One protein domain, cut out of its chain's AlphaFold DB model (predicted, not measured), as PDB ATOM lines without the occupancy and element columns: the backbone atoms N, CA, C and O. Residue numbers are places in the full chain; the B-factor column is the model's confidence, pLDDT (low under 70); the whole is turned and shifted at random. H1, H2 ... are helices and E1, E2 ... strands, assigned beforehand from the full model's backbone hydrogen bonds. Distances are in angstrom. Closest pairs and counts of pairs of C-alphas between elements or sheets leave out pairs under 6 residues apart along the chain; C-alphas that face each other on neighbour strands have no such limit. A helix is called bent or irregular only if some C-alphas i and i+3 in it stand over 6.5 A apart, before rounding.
ATOM      1  N   MET A  42      44.404  50.507  -0.785       74.75
ATOM      2  CA  MET A  42      45.701  49.821  -0.787       74.75
ATOM      3  C   MET A  42      46.197  49.537   0.635       74.75
ATOM      4  O   MET A  42      46.024  50.358   1.540       74.75
ATOM      5  N   VAL A  43      46.860  48.393   0.793       74.62
ATOM      6  CA  VAL A  43      47.514  47.977   2.039       74.62
ATOM      7  C   VAL A  43      48.978  48.436   2.049       74.62
ATOM      8  O   VAL A  43      49.609  48.518   0.994       74.62
ATOM      9  N   THR A  44      49.514  48.772   3.224       72.50
ATOM     10  CA  THR A  44      50.924  49.166   3.395       72.50
ATOM     11  C   THR A  44      51.902  48.034   3.124       72.50
ATOM     12  O   THR A  44      52.968  48.294   2.567       72.50
ATOM     13  N   ASN A  45      51.555  46.803   3.506       69.62
ATOM     14  CA  ASN A  45      52.326  45.615   3.175       69.62
ATOM     15  C   ASN A  45      51.576  44.757   2.148       69.62
ATOM     16  O   ASN A  45      50.342  44.740   2.134       69.62
ATOM     17  N   PRO A  46      52.300  44.014   1.295       65.69
ATOM     18  CA  PRO A  46      51.676  43.074   0.379       65.69
ATOM     19  C   PRO A  46      50.919  41.992   1.157       65.69
ATOM     20  O   PRO A  46      51.488  41.340   2.034       65.69
ATOM     21  N   VAL A  47      49.660  41.752   0.794       71.19
ATOM     22  CA  VAL A  47      48.849  40.668   1.359       71.19
ATOM     23  C   VAL A  47      48.437  39.700   0.261       71.19
ATOM     24  O   VAL A  47      47.998  40.108  -0.810       71.19
ATOM     25  N   SER A  48      48.570  38.399   0.518       71.94
ATOM     26  CA  SER A  48      48.108  37.390  -0.434       71.94
ATOM     27  C   SER A  48      46.588  37.239  -0.368       71.94
ATOM     28  O   SER A  48      46.010  37.103   0.714       71.94
ATOM     29  N   ASN A  49      45.943  37.208  -1.532       74.75
ATOM     30  CA  ASN A  49      44.520  36.901  -1.695       74.75
ATOM     31  C   ASN A  49      44.256  35.505  -2.285       74.75
ATOM     32  O   ASN A  49      43.100  35.123  -2.510       74.75
ATOM     33  N   ILE A  50      45.323  34.742  -2.527       79.56
ATOM     34  CA  ILE A  50      45.261  33.436  -3.169       79.56
ATOM     35  C   ILE A  50      45.141  32.354  -2.107       79.56
ATOM     36  O   ILE A  50      46.083  32.086  -1.366       79.56
ATOM     37  N   MET A  51      43.998  31.673  -2.085       85.88
ATOM     38  CA  MET A  51      43.878  30.405  -1.378       85.88
ATOM     39  C   MET A  51      44.594  29.322  -2.170       85.88
ATOM     40  O   MET A  51      44.195  28.986  -3.282       85.88
ATOM     41  N   VAL A  52      45.630  28.749  -1.575       87.06
ATOM     42  CA  VAL A  52      46.272  27.543  -2.087       87.06
ATOM     43  C   VAL A  52      45.598  26.320  -1.467       87.06
ATOM     44  O   VAL A  52      45.554  26.178  -0.238       87.06
ATOM     45  N   MET A  53      45.081  25.458  -2.336       89.12
ATOM     46  CA  MET A  53      44.476  24.165  -2.033       89.12
ATOM     47  C   MET A  53      45.421  23.055  -2.500       89.12
ATOM     48  O   MET A  53      46.082  23.182  -3.529       89.12
ATOM     49  N   GLY A  54      45.524  21.986  -1.726       87.56
ATOM     50  CA  GLY A  54      46.238  20.767  -2.090       87.56
ATOM     51  C   GLY A  54      45.332  19.763  -2.792       87.56
ATOM     52  O   GLY A  54      44.204  20.081  -3.184       87.56
ATOM     53  N   ALA A  55      45.824  18.533  -2.898       83.12
ATOM     54  CA  ALA A  55      45.069  17.398  -3.398       83.12
ATOM     55  C   ALA A  55      43.778  17.192  -2.585       83.12
ATOM     56  O   ALA A  55      43.745  17.424  -1.371       83.12
ATOM     57  N   HIS A  56      42.717  16.747  -3.264       81.94
ATOM     58  CA  HIS A  56      41.398  16.472  -2.672       81.94
ATOM     59  C   HIS A  56      40.798  17.654  -1.892       81.94
ATOM     60  O   HIS A  56      40.222  17.467  -0.821       81.94
ATOM     61  N   ASP A  57      40.982  18.881  -2.391       82.31
ATOM     62  CA  ASP A  57      40.462  20.111  -1.778       82.31
ATOM     63  C   ASP A  57      40.915  20.334  -0.324       82.31
ATOM     64  O   ASP A  57      40.289  21.081   0.436       82.31
ATOM     65  N   GLN A  58      42.037  19.736   0.087       87.88
ATOM     66  CA  GLN A  58      42.578  19.995   1.414       87.88
ATOM     67  C   GLN A  58      43.271  21.365   1.435       87.88
ATOM     68  O   GLN A  58      44.208  21.595   0.671       87.88
ATOM     69  N   PRO A  59      42.872  22.303   2.309       87.94
ATOM     70  CA  PRO A  59      43.466  23.631   2.303       87.94
ATOM     71  C   PRO A  59      44.925  23.561   2.764       87.94
ATOM     72  O   PRO A  59      45.203  22.992   3.822       87.94
ATOM     73  N   LEU A  60      45.836  24.178   2.002       86.81
ATOM     74  CA  LEU A  60      47.243  24.409   2.378       86.81
ATOM     75  C   LEU A  60      47.431  25.778   3.041       86.81
ATOM     76  O   LEU A  60      48.362  26.004   3.813       86.81
ATOM     77  N   THR A  61      46.498  26.685   2.775       89.00
ATOM     78  CA  THR A  61      46.418  28.021   3.361       89.00
ATOM     79  C   THR A  61      45.107  28.199   4.117       89.00
ATOM     80  O   THR A  61      44.144  27.458   3.930       89.00
ATOM     81  N   THR A  62      45.063  29.170   5.019       88.94
ATOM     82  CA  THR A  62      43.878  29.533   5.791       88.94
ATOM     83  C   THR A  62      43.713  31.046   5.813       88.94
ATOM     84  O   THR A  62      44.688  31.791   5.710       88.94
ATOM     85  N   ARG A  63      42.468  31.504   5.952       87.50
ATOM     86  CA  ARG A  63      42.153  32.925   6.107       87.50
ATOM     87  C   ARG A  63      42.123  33.276   7.580       87.50
ATOM     88  O   ARG A  63      41.469  32.589   8.363       87.50
ATOM     89  N   ARG A  64      42.776  34.373   7.946       88.31
ATOM     90  CA  ARG A  64      42.736  34.911   9.305       88.31
ATOM     91  C   ARG A  64      42.484  36.406   9.271       88.31
ATOM     92  O   ARG A  64      42.957  37.102   8.381       88.31
ATOM     93  N   TRP A  65      41.715  36.877  10.243       89.75
ATOM     94  CA  TRP A  65      41.564  38.300  10.501       89.75
ATOM     95  C   TRP A  65      42.725  38.756  11.375       89.75
ATOM     96  O   TRP A  65      42.909  38.219  12.467       89.75
ATOM     97  N   VAL A  66      43.492  39.730  10.896       88.38
ATOM     98  CA  VAL A  66      44.557  40.384  11.662       88.38
ATOM     99  C   VAL A  66      44.159  41.822  11.982       88.38
ATOM    100  O   VAL A  66      43.419  42.427  11.197       88.38
ATOM    101  N   PRO A  67      44.598  42.377  13.124       91.56
ATOM    102  CA  PRO A  67      44.423  43.795  13.414       91.56
ATOM    103  C   PRO A  67      45.019  44.665  12.303       91.56
ATOM    104  O   PRO A  67      46.094  44.364  11.785       91.56
ATOM    105  N   ALA A  68      44.325  45.741  11.954       90.50
ATOM    106  CA  ALA A  68      44.771  46.742  10.993       90.50
ATOM    107  C   ALA A  68      44.276  48.130  11.419       90.50
ATOM    108  O   ALA A  68      43.382  48.250  12.256       90.50
ATOM    109  N   LEU A  69      44.840  49.178  10.829       89.69
ATOM    110  CA  LEU A  69      44.450  50.568  11.040       89.69
ATOM    111  C   LEU A  69      44.073  51.207   9.711       89.69
ATOM    112  O   LEU A  69      44.855  51.176   8.765       89.69
ATOM    113  N   VAL A  70      42.901  51.831   9.640       89.88
ATOM    114  CA  VAL A  70      42.618  52.765   8.548       89.88
ATOM    115  C   VAL A  70      43.201  54.114   8.924       89.88
ATOM    116  O   VAL A  70      42.806  54.709   9.924       89.88
ATOM    117  N   ILE A  71      44.130  54.596   8.105       87.06
ATOM    118  CA  ILE A  71      44.699  55.932   8.212       87.06
ATOM    119  C   ILE A  71      43.986  56.824   7.201       87.06
ATOM    120  O   ILE A  71      44.040  56.558   6.000       87.06
ATOM    121  N   VAL A  72      43.351  57.896   7.668       88.94
ATOM    122  CA  VAL A  72      42.718  58.934   6.842       88.94
ATOM    123  C   VAL A  72      43.538  60.219   6.984       88.94
ATOM    124  O   VAL A  72      43.290  61.001   7.907       88.94
ATOM    125  N   PRO A  73      44.529  60.469   6.100       83.81
ATOM    126  CA  PRO A  73      45.509  61.537   6.303       83.81
ATOM    127  C   PRO A  73      44.899  62.925   6.498       83.81
ATOM    128  O   PRO A  73      45.416  63.711   7.280       83.81
ATOM    129  N   SER A  74      43.775  63.217   5.837       83.31
ATOM    130  CA  SER A  74      43.076  64.504   5.935       83.31
ATOM    131  C   SER A  74      42.463  64.796   7.307       83.31
ATOM    132  O   SER A  74      42.142  65.950   7.577       83.31
ATOM    133  N   ARG A  75      42.285  63.778   8.156       86.88
ATOM    134  CA  ARG A  75      41.713  63.908   9.506       86.88
ATOM    135  C   ARG A  75      42.765  63.855  10.611       86.88
ATOM    136  O   ARG A  75      42.473  64.251  11.730       86.88
ATOM    137  N   LEU A  76      43.980  63.410  10.288       85.88
ATOM    138  CA  LEU A  76      45.064  63.312  11.257       85.88
ATOM    139  C   LEU A  76      45.519  64.695  11.741       85.88
ATOM    140  O   LEU A  76      45.697  65.595  10.914       85.88
ATOM    141  N   PRO A  77      45.848  64.857  13.033       86.69
ATOM    142  CA  PRO A  77      46.494  66.067  13.518       86.69
ATOM    143  C   PRO A  77      47.905  66.221  12.925       86.69
ATOM    144  O   PRO A  77      48.601  65.247  12.627       86.69
ATOM    145  N   ALA A  78      48.365  67.468  12.790       84.44
ATOM    146  CA  ALA A  78      49.614  67.803  12.093       84.44
ATOM    147  C   ALA A  78      50.876  67.145  12.684       84.44
ATOM    148  O   ALA A  78      51.884  67.002  11.991       84.44
ATOM    149  N   TRP A  79      50.866  66.785  13.968       84.62
ATOM    150  CA  TRP A  79      51.968  66.052  14.594       84.62
ATOM    151  C   TRP A  79      51.982  64.575  14.159       84.62
ATOM    152  O   TRP A  79      53.042  64.063  13.815       84.62
ATOM    153  N   ALA A  80      50.817  63.922  14.070       81.38
ATOM    154  CA  ALA A  80      50.694  62.515  13.679       81.38
ATOM    155  C   ALA A  80      51.003  62.317  12.191       81.38
ATOM    156  O   ALA A  80      51.649  61.345  11.810       81.38
ATOM    157  N   GLN A  81      50.612  63.280  11.346       79.94
ATOM    158  CA  GLN A  81      51.014  63.297   9.936       79.94
ATOM    159  C   GLN A  81      52.541  63.343   9.789       79.94
ATOM    160  O   GLN A  81      53.105  62.577   9.008       79.94
ATOM    161  N   ARG A  82      53.211  64.212  10.562       80.00
ATOM    162  CA  ARG A  82      54.677  64.326  10.573       80.00
ATOM    163  C   ARG A  82      55.336  63.025  11.034       80.00
ATOM    164  O   ARG A  82      56.230  62.544  10.343       80.00
ATOM    165  N   GLU A  83      54.842  62.426  12.114       77.25
ATOM    166  CA  GLU A  83      55.351  61.161  12.663       77.25
ATOM    167  C   GLU A  83      55.181  59.976  11.697       77.25
ATOM    168  O   GLU A  83      56.083  59.156  11.536       77.25
ATOM    169  N   LEU A  84      54.048  59.889  10.994       73.06
ATOM    170  CA  LEU A  84      53.833  58.847   9.985       73.06
ATOM    171  C   LEU A  84      54.712  59.062   8.751       73.06
ATOM    172  O   LEU A  84      55.289  58.107   8.234       73.06
ATOM    173  N   SER A  85      54.850  60.313   8.301       73.75
ATOM    174  CA  SER A  85      55.662  60.657   7.129       73.75
ATOM    175  C   SER A  85      57.166  60.452   7.338       73.75
ATOM    176  O   SER A  85      57.875  60.180   6.372       73.75
ATOM    177  N   SER A  86      57.659  60.553   8.579       72.00
ATOM    178  CA  SER A  86      59.071  60.319   8.907       72.00
ATOM    179  C   SER A  86      59.428  58.829   8.942       72.00
ATOM    180  O   SER A  86      60.571  58.470   8.667       72.00
ATOM    181  N   ARG A  87      58.458  57.957   9.254       69.44
ATOM    182  CA  ARG A  87      58.658  56.505   9.414       69.44
ATOM    183  C   ARG A  87      58.293  55.692   8.177       69.44
ATOM    184  O   ARG A  87      58.889  54.643   7.942       69.44
ATOM    185  N   TYR A  88      57.325  56.162   7.395       66.38
ATOM    186  CA  TYR A  88      56.816  55.460   6.225       66.38
ATOM    187  C   TYR A  88      56.865  56.367   5.003       66.38
ATOM    188  O   TYR A  88      56.273  57.446   4.974       66.38
ATOM    189  N   THR A  89      57.539  55.909   3.948       57.47
ATOM    190  CA  THR A  89      57.617  56.649   2.689       57.47
ATOM    191  C   THR A  89      56.287  56.550   1.941       57.47
ATOM    192  O   THR A  89      56.125  55.742   1.027       57.47
ATOM    193  N   ILE A  90      55.316  57.388   2.305       55.91
ATOM    194  CA  ILE A  90      54.047  57.538   1.582       55.91
ATOM    195  C   ILE A  90      54.340  58.329   0.292       55.91
ATOM    196  O   ILE A  90      54.104  59.533   0.197       55.91
ATOM    197  N   LYS A  91      54.967  57.687  -0.705       47.25
ATOM    198  CA  LYS A  91      55.353  58.356  -1.959       47.25
ATOM    199  C   LYS A  91      54.118  58.759  -2.776       47.25
ATOM    200  O   LYS A  91      53.433  57.916  -3.347       47.25
ATOM    201  N   GLY A  92      53.907  60.067  -2.920       42.34
ATOM    202  CA  GLY A  92      53.462  60.702  -4.170       42.34
ATOM    203  C   GLY A  92      52.019  60.501  -4.651       42.34
ATOM    204  O   GLY A  92      51.666  61.067  -5.682       42.34
ATOM    205  N   LYS A  93      51.157  59.766  -3.945       46.47
ATOM    206  CA  LYS A  93      49.714  59.728  -4.246       46.47
ATOM    207  C   LYS A  93      48.954  60.393  -3.104       46.47
ATOM    208  O   LYS A  93      49.171  60.049  -1.948       46.47
ATOM    209  N   ARG A  94      48.051  61.334  -3.418       55.34
ATOM    210  CA  ARG A  94      47.016  61.808  -2.481       55.34
ATOM    211  C   ARG A  94      46.077  60.632  -2.193       55.34
ATOM    212  O   ARG A  94      45.032  60.501  -2.822       55.34
ATOM    213  N   LEU A  95      46.505  59.716  -1.332       62.00
ATOM    214  CA  LEU A  95      45.692  58.583  -0.915       62.00
ATOM    215  C   LEU A  95      44.610  59.128   0.020       62.00
ATOM    216  O   LEU A  95      44.922  59.747   1.034       62.00
ATOM    217  N   ALA A  96      43.342  58.938  -0.354       72.94
ATOM    218  CA  ALA A  96      42.202  59.348   0.468       72.94
ATOM    219  C   ALA A  96      42.211  58.635   1.831       72.94
ATOM    220  O   ALA A  96      41.853  59.226   2.846       72.94
ATOM    221  N   GLN A  97      42.676  57.385   1.839       83.44
ATOM    222  CA  GLN A  97      42.949  56.583   3.022       83.44
ATOM    223  C   GLN A  97      43.969  55.486   2.686       83.44
ATOM    224  O   GLN A  97      44.184  55.165   1.513       83.44
ATOM    225  N   VAL A  98      44.588  54.913   3.715       81.31
ATOM    226  CA  VAL A  98      45.543  53.801   3.620       81.31
ATOM    227  C   VAL A  98      45.177  52.756   4.661       81.31
ATOM    228  O   VAL A  98      44.839  53.116   5.788       81.31
ATOM    229  N   LEU A  99      45.256  51.473   4.304       84.69
ATOM    230  CA  LEU A  99      45.136  50.400   5.280       84.69
ATOM    231  C   LEU A  99      46.527  49.992   5.759       84.69
ATOM    232  O   LEU A  99      47.327  49.465   4.991       84.69
ATOM    233  N   TRP A 100      46.806  50.254   7.026       84.56
ATOM    234  CA  TRP A 100      48.056  49.898   7.669       84.56
ATOM    235  C   TRP A 100      47.902  48.581   8.425       84.56
ATOM    236  O   TRP A 100      47.155  48.488   9.397       84.56
ATOM    237  N   ASP A 101      48.605  47.557   7.964       79.06
ATOM    238  CA  ASP A 101      48.814  46.298   8.666       79.06
ATOM    239  C   ASP A 101      50.251  46.271   9.209       79.06
ATOM    240  O   ASP A 101      51.183  46.738   8.557       79.06
ATOM    241  N   GLY A 102      50.469  45.809  10.438       73.81
ATOM    242  CA  GLY A 102      51.792  45.923  11.047       73.81
ATOM    243  C   GLY A 102      52.037  44.977  12.210       73.81
ATOM    244  O   GLY A 102      51.123  44.487  12.867       73.81
ATOM    245  N   HIS A 103      53.319  44.738  12.478       74.50
ATOM    246  CA  HIS A 103      53.789  43.954  13.625       74.50
ATOM    247  C   HIS A 103      54.778  44.734  14.506       74.50
ATOM    248  O   HIS A 103      55.326  44.178  15.453       74.50
ATOM    249  N   SER A 104      55.028  46.014  14.205       79.50
ATOM    250  CA  SER A 104      55.933  46.850  14.997       79.50
ATOM    251  C   SER A 104      55.296  47.251  16.329       79.50
ATOM    252  O   SER A 104      54.076  47.379  16.425       79.50
ATOM    253  N   HIS A 105      56.124  47.514  17.345       83.12
ATOM    254  CA  HIS A 105      55.662  48.056  18.629       83.12
ATOM    255  C   HIS A 105      54.823  49.326  18.436       83.12
ATOM    256  O   HIS A 105      53.729  49.435  18.968       83.12
ATOM    257  N   PHE A 106      55.293  50.224  17.566       82.44
ATOM    258  CA  PHE A 106      54.597  51.458  17.214       82.44
ATOM    259  C   PHE A 106      53.194  51.218  16.634       82.44
ATOM    260  O   PHE A 106      52.255  51.924  16.979       82.44
ATOM    261  N   PHE A 107      53.023  50.201  15.782       84.38
ATOM    262  CA  PHE A 107      51.698  49.825  15.288       84.38
ATOM    263  C   PHE A 107      50.796  49.317  16.422       84.38
ATOM    264  O   PHE A 107      49.629  49.689  16.490       84.38
ATOM    265  N   GLN A 108      51.337  48.496  17.329       87.69
ATOM    266  CA  GLN A 108      50.582  47.992  18.480       87.69
ATOM    267  C   GLN A 108      50.160  49.121  19.429       87.69
ATOM    268  O   GLN A 108      49.044  49.103  19.935       87.69
ATOM    269  N   GLU A 109      51.002  50.133  19.632       85.31
ATOM    270  CA  GLU A 109      50.632  51.345  20.370       85.31
ATOM    271  C   GLU A 109      49.540  52.129  19.632       85.31
ATOM    272  O   GLU A 109      48.509  52.449  20.223       85.31
ATOM    273  N   ALA A 110      49.724  52.365  18.329       85.00
ATOM    274  CA  ALA A 110      48.790  53.119  17.496       85.00
ATOM    275  C   ALA A 110      47.393  52.481  17.404       85.00
ATOM    276  O   ALA A 110      46.413  53.201  17.233       85.00
ATOM    277  N   LEU A 111      47.272  51.155  17.561       86.19
ATOM    278  CA  LEU A 111      45.977  50.462  17.628       86.19
ATOM    279  C   LEU A 111      45.078  50.948  18.773       86.19
ATOM    280  O   LEU A 111      43.863  50.782  18.693       86.19
ATOM    281  N   HIS A 112      45.667  51.519  19.823       88.12
ATOM    282  CA  HIS A 112      44.961  51.979  21.018       88.12
ATOM    283  C   HIS A 112      44.829  53.505  21.076       88.12
ATOM    284  O   HIS A 112      44.293  54.036  22.047       88.12
ATOM    285  N   TRP A 113      45.352  54.222  20.078       86.88
ATOM    286  CA  TRP A 113      45.258  55.674  20.032       86.88
ATOM    287  C   TRP A 113      43.837  56.108  19.682       86.88
ATOM    288  O   TRP A 113      43.279  55.677  18.675       86.88
ATOM    289  N   ASP A 114      43.288  57.014  20.485       86.88
ATOM    290  CA  ASP A 114      42.021  57.689  20.207       86.88
ATOM    291  C   ASP A 114      42.307  59.034  19.524       86.88
ATOM    292  O   ASP A 114      42.448  60.074  20.169       86.88
ATOM    293  N   ILE A 115      42.552  58.985  18.213       86.00
ATOM    294  CA  ILE A 115      42.930  60.150  17.404       86.00
ATOM    295  C   ILE A 115      42.104  60.161  16.124       86.00
ATOM    296  O   ILE A 115      42.076  59.178  15.380       86.00
ATOM    297  N   ASP A 116      41.524  61.318  15.809       86.44
ATOM    298  CA  ASP A 116      40.826  61.533  14.546       86.44
ATOM    299  C   ASP A 116      41.699  61.148  13.342       86.44
ATOM    300  O   ASP A 116      42.835  61.596  13.178       86.44
ATOM    301  N   GLY A 117      41.149  60.302  12.468       84.88
ATOM    302  CA  GLY A 117      41.850  59.814  11.281       84.88
ATOM    303  C   GLY A 117      42.623  58.508  11.465       84.88
ATOM    304  O   GLY A 117      43.152  58.015  10.469       84.88
ATOM    305  N   LEU A 118      42.656  57.927  12.668       88.00
ATOM    306  CA  LEU A 118      43.120  56.560  12.913       88.00
ATOM    307  C   LEU A 118      41.955  55.704  13.398       88.00
ATOM    308  O   LEU A 118      41.374  55.971  14.442       88.00
ATOM    309  N   TYR A 119      41.616  54.660  12.642       90.19
ATOM    310  CA  TYR A 119      40.484  53.797  12.974       90.19
ATOM    311  C   TYR A 119      40.921  52.331  13.053       90.19
ATOM    312  O   TYR A 119      41.284  51.749  12.021       90.19
ATOM    313  N   PRO A 120      40.884  51.712  14.250       89.75
ATOM    314  CA  PRO A 120      41.142  50.289  14.422       89.75
ATOM    315  C   PRO A 120      40.147  49.441  13.633       89.75
ATOM    316  O   PRO A 120      38.938  49.665  13.647       89.75
ATOM    317  N   THR A 121      40.665  48.445  12.927       91.00
ATOM    318  CA  THR A 121      39.884  47.556  12.075       91.00
ATOM    319  C   THR A 121      40.543  46.182  11.973       91.00
ATOM    320  O   THR A 121      41.462  45.843  12.722       91.00
ATOM    321  N   LYS A 122      40.053  45.350  11.053       91.00
ATOM    322  CA  LYS A 122      40.625  44.043  10.746       91.00
ATOM    323  C   LYS A 122      40.813  43.876   9.246       91.00
ATOM    324  O   LYS A 122      39.967  44.286   8.453       91.00
ATOM    325  N   LEU A 123      41.906  43.218   8.880       89.19
ATOM    326  CA  LEU A 123      42.241  42.822   7.519       89.19
ATOM    327  C   LEU A 123      42.224  41.296   7.424       89.19
ATOM    328  O   LEU A 123      42.804  40.608   8.261       89.19
ATOM    329  N   GLN A 124      41.538  40.751   6.427       88.31
ATOM    330  CA  GLN A 124      41.589  39.326   6.139       88.31
ATOM    331  C   GLN A 124      42.829  39.025   5.301       88.31
ATOM    332  O   GLN A 124      42.919  39.447   4.149       88.31
ATOM    333  N   VAL A 125      43.745  38.244   5.865       84.31
ATOM    334  CA  VAL A 125      44.968  37.784   5.202       84.31
ATOM    335  C   VAL A 125      44.919  36.281   4.959       84.31
ATOM    336  O   VAL A 125      44.320  35.529   5.740       84.31
ATOM    337  N   VAL A 126      45.548  35.832   3.875       84.94
ATOM    338  CA  VAL A 126      45.796  34.410   3.624       84.94
ATOM    339  C   VAL A 126      47.177  34.041   4.161       84.94
ATOM    340  O   VAL A 126      48.171  34.683   3.836       84.94
ATOM    341  N   MET A 127      47.237  32.997   4.986       84.62
ATOM    342  CA  MET A 127      48.473  32.488   5.590       84.62
ATOM    343  C   MET A 127      48.604  30.985   5.354       84.62
ATOM    344  O   MET A 127      47.597  30.286   5.233       84.62
ATOM    345  N   ALA A 128      49.831  30.460   5.335       82.50
ATOM    346  CA  ALA A 128      50.056  29.016   5.335       82.50
ATOM    347  C   ALA A 128      49.441  28.372   6.590       82.50
ATOM    348  O   ALA A 128      49.456  28.953   7.681       82.50
ATOM    349  N   ARG A 129      48.869  27.172   6.448       85.75
ATOM    350  CA  ARG A 129      48.436  26.392   7.613       85.75
ATOM    351  C   ARG A 129      49.649  25.926   8.412       85.75
ATOM    352  O   ARG A 129      50.751  25.806   7.888       85.75
ATOM    353  N   HIS A 130      49.422  25.635   9.689       80.25
ATOM    354  CA  HIS A 130      50.449  25.047  10.541       80.25
ATOM    355  C   HIS A 130      51.032  23.779   9.894       80.25
ATOM    356  O   HIS A 130      50.277  22.968   9.362       80.25
ATOM    357  N   GLY A 131      52.362  23.646   9.911       71.62
ATOM    358  CA  GLY A 131      53.089  22.549   9.264       71.62
ATOM    359  C   GLY A 131      53.363  22.739   7.767       71.62
ATOM    360  O   GLY A 131      54.231  22.059   7.229       71.62
ATOM    361  N   ILE A 132      52.703  23.688   7.092       77.00
ATOM    362  CA  ILE A 132      52.959  23.990   5.677       77.00
ATOM    363  C   ILE A 132      53.997  25.118   5.568       77.00
ATOM    364  O   ILE A 132      53.791  26.191   6.146       77.00
ATOM    365  N   PRO A 133      55.099  24.940   4.814       70.12
ATOM    366  CA  PRO A 133      56.078  26.001   4.611       70.12
ATOM    367  C   PRO A 133      55.461  27.229   3.926       70.12
ATOM    368  O   PRO A 133      54.876  27.138   2.846       70.12
ATOM    369  N   GLN A 134      55.643  28.412   4.516       73.38
ATOM    370  CA  GLN A 134      55.149  29.663   3.925       73.38
ATOM    371  C   GLN A 134      55.791  29.945   2.558       73.38
ATOM    372  O   GLN A 134      55.111  30.398   1.636       73.38
ATOM    373  N   THR A 135      57.076  29.612   2.401       67.50
ATOM    374  CA  THR A 135      57.836  29.743   1.149       67.50
ATOM    375  C   THR A 135      57.208  28.950   0.001       67.50
ATOM    376  O   THR A 135      57.066  29.487  -1.097       67.50
ATOM    377  N   PHE A 136      56.735  27.728   0.273       73.19
ATOM    378  CA  PHE A 136      55.996  26.908  -0.690       73.19
ATOM    379  C   PHE A 136      54.741  27.640  -1.186       73.19
ATOM    380  O   PHE A 136      54.559  27.857  -2.385       73.19
ATOM    381  N   THR A 137      53.888  28.078  -0.253       75.94
ATOM    382  CA  THR A 137      52.624  28.748  -0.602       75.94
ATOM    383  C   THR A 137      52.853  30.059  -1.353       75.94
ATOM    384  O   THR A 137      52.086  30.385  -2.254       75.94
ATOM    385  N   ALA A 138      53.942  30.774  -1.054       71.00
ATOM    386  CA  ALA A 138      54.329  31.988  -1.764       71.00
ATOM    387  C   ALA A 138      54.809  31.717  -3.206       71.00
ATOM    388  O   ALA A 138      54.471  32.497  -4.100       71.00
ATOM    389  N   ARG A 139      55.534  30.611  -3.451       71.38
ATOM    390  CA  ARG A 139      55.943  30.168  -4.803       71.38
ATOM    391  C   ARG A 139      54.737  29.766  -5.644       71.38
ATOM    392  O   ARG A 139      54.617  30.214  -6.779       71.38
ATOM    393  N   VAL A 140      53.826  28.970  -5.085       73.25
ATOM    394  CA  VAL A 140      52.588  28.551  -5.767       73.25
ATOM    395  C   VAL A 140      51.692  29.743  -6.085       73.25
ATOM    396  O   VAL A 140      51.153  29.849  -7.184       73.25
ATOM    397  N   ALA A 141      51.573  30.679  -5.144       68.88
ATOM    398  CA  ALA A 141      50.881  31.938  -5.377       68.88
ATOM    399  C   ALA A 141      51.620  32.846  -6.383       68.88
ATOM    400  O   ALA A 141      51.108  33.908  -6.715       68.88
ATOM    401  N   GLY A 142      52.799  32.453  -6.885       60.72
ATOM    402  CA  GLY A 142      53.470  33.078  -8.026       60.72
ATOM    403  C   GLY A 142      53.846  34.538  -7.804       60.72
ATOM    404  O   GLY A 142      53.672  35.343  -8.709       60.72
ATOM    405  N   GLN A 143      54.307  34.900  -6.602       51.09
ATOM    406  CA  GLN A 143      54.519  36.302  -6.210       51.09
ATOM    407  C   GLN A 143      53.263  37.197  -6.311       51.09
ATOM    408  O   GLN A 143      53.394  38.417  -6.313       51.09
ATOM    409  N   ALA A 144      52.042  36.644  -6.264       51.25
ATOM    410  CA  ALA A 144      50.797  37.420  -6.122       51.25
ATOM    411  C   ALA A 144      50.630  38.081  -4.735       51.25
ATOM    412  O   ALA A 144      49.525  38.330  -4.257       51.25
ATOM    413  N   TRP A 145      51.747  38.363  -4.071       51.72
ATOM    414  CA  TRP A 145      51.863  39.347  -3.011       51.72
ATOM    415  C   TRP A 145      51.861  40.714  -3.696       51.72
ATOM    416  O   TRP A 145      52.888  41.375  -3.836       51.72
ATOM    417  N   HIS A 146      50.706  41.096  -4.225       52.97
ATOM    418  CA  HIS A 146      50.498  42.424  -4.772       52.97
ATOM    419  C   HIS A 146      49.887  43.317  -3.694       52.97
ATOM    420  O   HIS A 146      49.269  42.838  -2.741       52.97
ATOM    421  N   ASN A 147      50.039  44.633  -3.852       55.09
ATOM    422  CA  ASN A 147      49.231  45.610  -3.122       55.09
ATOM    423  C   ASN A 147      47.809  45.572  -3.695       55.09
ATOM    424  O   ASN A 147      47.366  46.516  -4.354       55.09
ATOM    425  N   ASP A 148      47.140  44.434  -3.527       60.69
ATOM    426  CA  ASP A 148      45.786  44.249  -4.003       60.69
ATOM    427  C   ASP A 148      44.853  45.182  -3.254       60.69
ATOM    428  O   ASP A 148      45.016  45.490  -2.068       60.69
ATOM    429  N   VAL A 149      43.862  45.658  -3.994       71.25
ATOM    430  CA  VAL A 149      42.881  46.573  -3.453       71.25
ATOM    431  C   VAL A 149      41.906  45.770  -2.594       71.25
ATOM    432  O   VAL A 149      41.215  44.877  -3.085       71.25
ATOM    433  N   VAL A 150      41.859  46.080  -1.302       80.06
ATOM    434  CA  VAL A 150      40.957  45.435  -0.342       80.06
ATOM    435  C   VAL A 150      39.699  46.267  -0.168       80.06
ATOM    436  O   VAL A 150      39.754  47.496  -0.153       80.06
ATOM    437  N   ALA A 151      38.557  45.603  -0.030       83.50
ATOM    438  CA  ALA A 151      37.263  46.250   0.136       83.50
ATOM    439  C   ALA A 151      36.663  45.921   1.503       83.50
ATOM    440  O   ALA A 151      36.834  44.819   2.030       83.50
ATOM    441  N   TRP A 152      35.941  46.885   2.067       85.38
ATOM    442  CA  TRP A 152      35.155  46.669   3.274       85.38
ATOM    443  C   TRP A 152      33.995  45.715   2.980       85.38
ATOM    444  O   TRP A 152      33.261  45.915   2.012       85.38
ATOM    445  N   ASN A 153      33.817  44.691   3.815       84.12
ATOM    446  CA  ASN A 153      32.755  43.691   3.657       84.12
ATOM    447  C   ASN A 153      31.675  43.739   4.757       84.12
ATOM    448  O   ASN A 153      30.865  42.821   4.844       84.12
ATOM    449  N   GLY A 154      31.684  44.765   5.616       82.19
ATOM    450  CA  GLY A 154      30.806  44.883   6.788       82.19
ATOM    451  C   GLY A 154      31.461  44.467   8.110       82.19
ATOM    452  O   GLY A 154      31.104  45.011   9.147       82.19
ATOM    453  N   ASN A 155      32.460  43.577   8.075       84.50
ATOM    454  CA  ASN A 155      33.176  43.089   9.264       84.50
ATOM    455  C   ASN A 155      34.658  43.508   9.302       84.50
ATOM    456  O   ASN A 155      35.285  43.487  10.361       84.50
ATOM    457  N   GLY A 156      35.234  43.831   8.146       88.00
ATOM    458  CA  GLY A 156      36.642  44.172   7.972       88.00
ATOM    459  C   GLY A 156      36.988  44.367   6.495       88.00
ATOM    460  O   GLY A 156      36.131  44.236   5.616       88.00
ATOM    461  N   PHE A 157      38.257  44.648   6.210       87.75
ATOM    462  CA  PHE A 157      38.777  44.709   4.845       87.75
ATOM    463  C   PHE A 157      39.171  43.316   4.350       87.75
ATOM    464  O   PHE A 157      39.877  42.581   5.038       87.75
ATOM    465  N   ALA A 158      38.733  42.942   3.150       85.50
ATOM    466  CA  ALA A 158      39.067  41.667   2.523       85.50
ATOM    467  C   ALA A 158      39.349  41.842   1.022       85.50
ATOM    468  O   ALA A 158      38.799  42.731   0.372       85.50
ATOM    469  N   SER A 159      40.206  40.981   0.472       74.31
ATOM    470  CA  SER A 159      40.527  40.943  -0.962       74.31
ATOM    471  C   SER A 159      39.615  39.954  -1.718       74.31
ATOM    472  O   SER A 159      39.138  38.986  -1.106       74.31
ATOM    473  N   PRO A 160      39.354  40.148  -3.032       63.78
ATOM    474  CA  PRO A 160      38.671  39.163  -3.869       63.78
ATOM    475  C   PRO A 160      39.318  37.774  -3.790       63.78
ATOM    476  O   PRO A 160      40.533  37.635  -3.678       63.78
ATOM    477  N   LYS A 161      38.494  36.721  -3.844       70.44
ATOM    478  CA  LYS A 161      38.948  35.338  -3.649       70.44
ATOM    479  C   LYS A 161      39.455  34.751  -4.965       70.44
ATOM    480  O   LYS A 161      38.656  34.514  -5.865       70.44
ATOM    481  N   ARG A 162      40.744  34.421  -5.035       78.31
ATOM    482  CA  ARG A 162      41.284  33.503  -6.047       78.31
ATOM    483  C   ARG A 162      41.720  32.213  -5.365       78.31
ATOM    484  O   ARG A 162      42.267  32.253  -4.266       78.31
ATOM    485  N   THR A 163      41.464  31.080  -6.005       85.19
ATOM    486  CA  THR A 163      41.878  29.766  -5.508       85.19
ATOM    487  C   THR A 163      42.785  29.109  -6.537       85.19
ATOM    488  O   THR A 163      42.535  29.218  -7.735       85.19
ATOM    489  N   ILE A 164      43.847  28.467  -6.064       84.25
ATOM    490  CA  ILE A 164      44.769  27.666  -6.863       84.25
ATOM    491  C   ILE A 164      44.795  26.262  -6.271       84.25
ATOM    492  O   ILE A 164      45.030  26.107  -5.073       84.25
ATOM    493  N   TRP A 165      44.585  25.254  -7.114       86.50
ATOM    494  CA  TRP A 165      44.670  23.848  -6.733       86.50
ATOM    495  C   TRP A 165      46.026  23.274  -7.100       86.50
ATOM    496  O   TRP A 165      46.542  23.499  -8.198       86.50
ATOM    497  N   THR A 166      46.595  22.521  -6.167       87.44
ATOM    498  CA  THR A 166      47.917  21.926  -6.308       87.44
ATOM    499  C   THR A 166      47.908  20.421  -6.094       87.44
ATOM    500  O   THR A 166      47.020  19.887  -5.434       87.44
TER     501      THR A 166
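This is residues 42 to 166 of the 403 residues of an uncharacterized protein of Sulfobacillus sp. hq2 (UniProt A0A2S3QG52). A long, bent ribbon of two antiparallel strands, E2 and E4, runs lengthwise through an elongated body, with the short strand E3 beside E2 toward one end. Near that end lie the helices H1 and H2; near the other end lie the small parallel pair E1 and E5 and the helix H3. The printed part has 125 residues with three named helices and five named strands, in the order E1 E2 H1 E3 H2 E4 H3 E5, and the larger sheet has the order E3 - E2 - E4, all antiparallel. The class is mixed, helices and strands, with 57 residues, under half, in named elements. It is only just compact, close to loose, with a radius of gyration of the C-alphas of 16.2 A and spans of 54 by 28 by 27 A.

E2, residues 61 to 71, is the inner strand of the larger sheet and bends by 55 degrees at residue 67. E4, residues 118 to 128, is its antiparallel neighbour at 160 degrees, with N 66 and O 123 2.9 A apart and N 62 and O 127 2.8 A apart, within hydrogen-bond range. The edge strand E3, residues 98 to 101, is antiparallel to E2 at 129 degrees, with N 69 and O 100 2.8 A apart. H2, residues 105 to 110, is on this sheet but only grazes it with residues 107 to 110. E3, H2 and E4 form a split strand-helix-strand unit, two strands running the same way with E2 between them in the sheet, and its crossover is right-handed. H1, residues 78 to 87, is not on the sheet and is apart from H2. H3, residues 134 to 140, only grazes the sheet with residues 134 to 138; its closest C-alphas to E4 are those of Gln 134 and Ala 128, 5.3 A apart. E1, residues 50 to 53, comes closest to E2 at the C-alphas of Val 52 and Thr 61, 5.5 A apart. E5, residues 162 to 165, is parallel to E1 at 25 degrees, with N 51 and O 162 2.8 A apart. Every O i to N i+4 pair is within hydrogen-bond range in H2 and H3, and 5 of 6 are in H1.

E2 measures 28.4 A from C-alpha 61 at (46.418, 28.021, 3.361) to C-alpha 71 at (44.699, 55.932, 8.212), and E4 measures 29.4 A. H1 is 14.7 A long and begins at C-alpha 78, at (49.614, 67.803, 12.093). E5 ends at C-alpha 165, at (44.670, 23.848, -6.733).

The C-alphas farthest apart are those of His 56 and Ala 78, at 54.0 A. The printed part has no cut. The link from H3 to E5, residues 141 to 161, is long, and in it residues 151 to 152 pair antiparallel with residues 157 to 158. Mean pLDDT of the printed part is 78.5; it is under 70 at residues 45 to 46, 87 to 95, 135, 141 to 148 and 160.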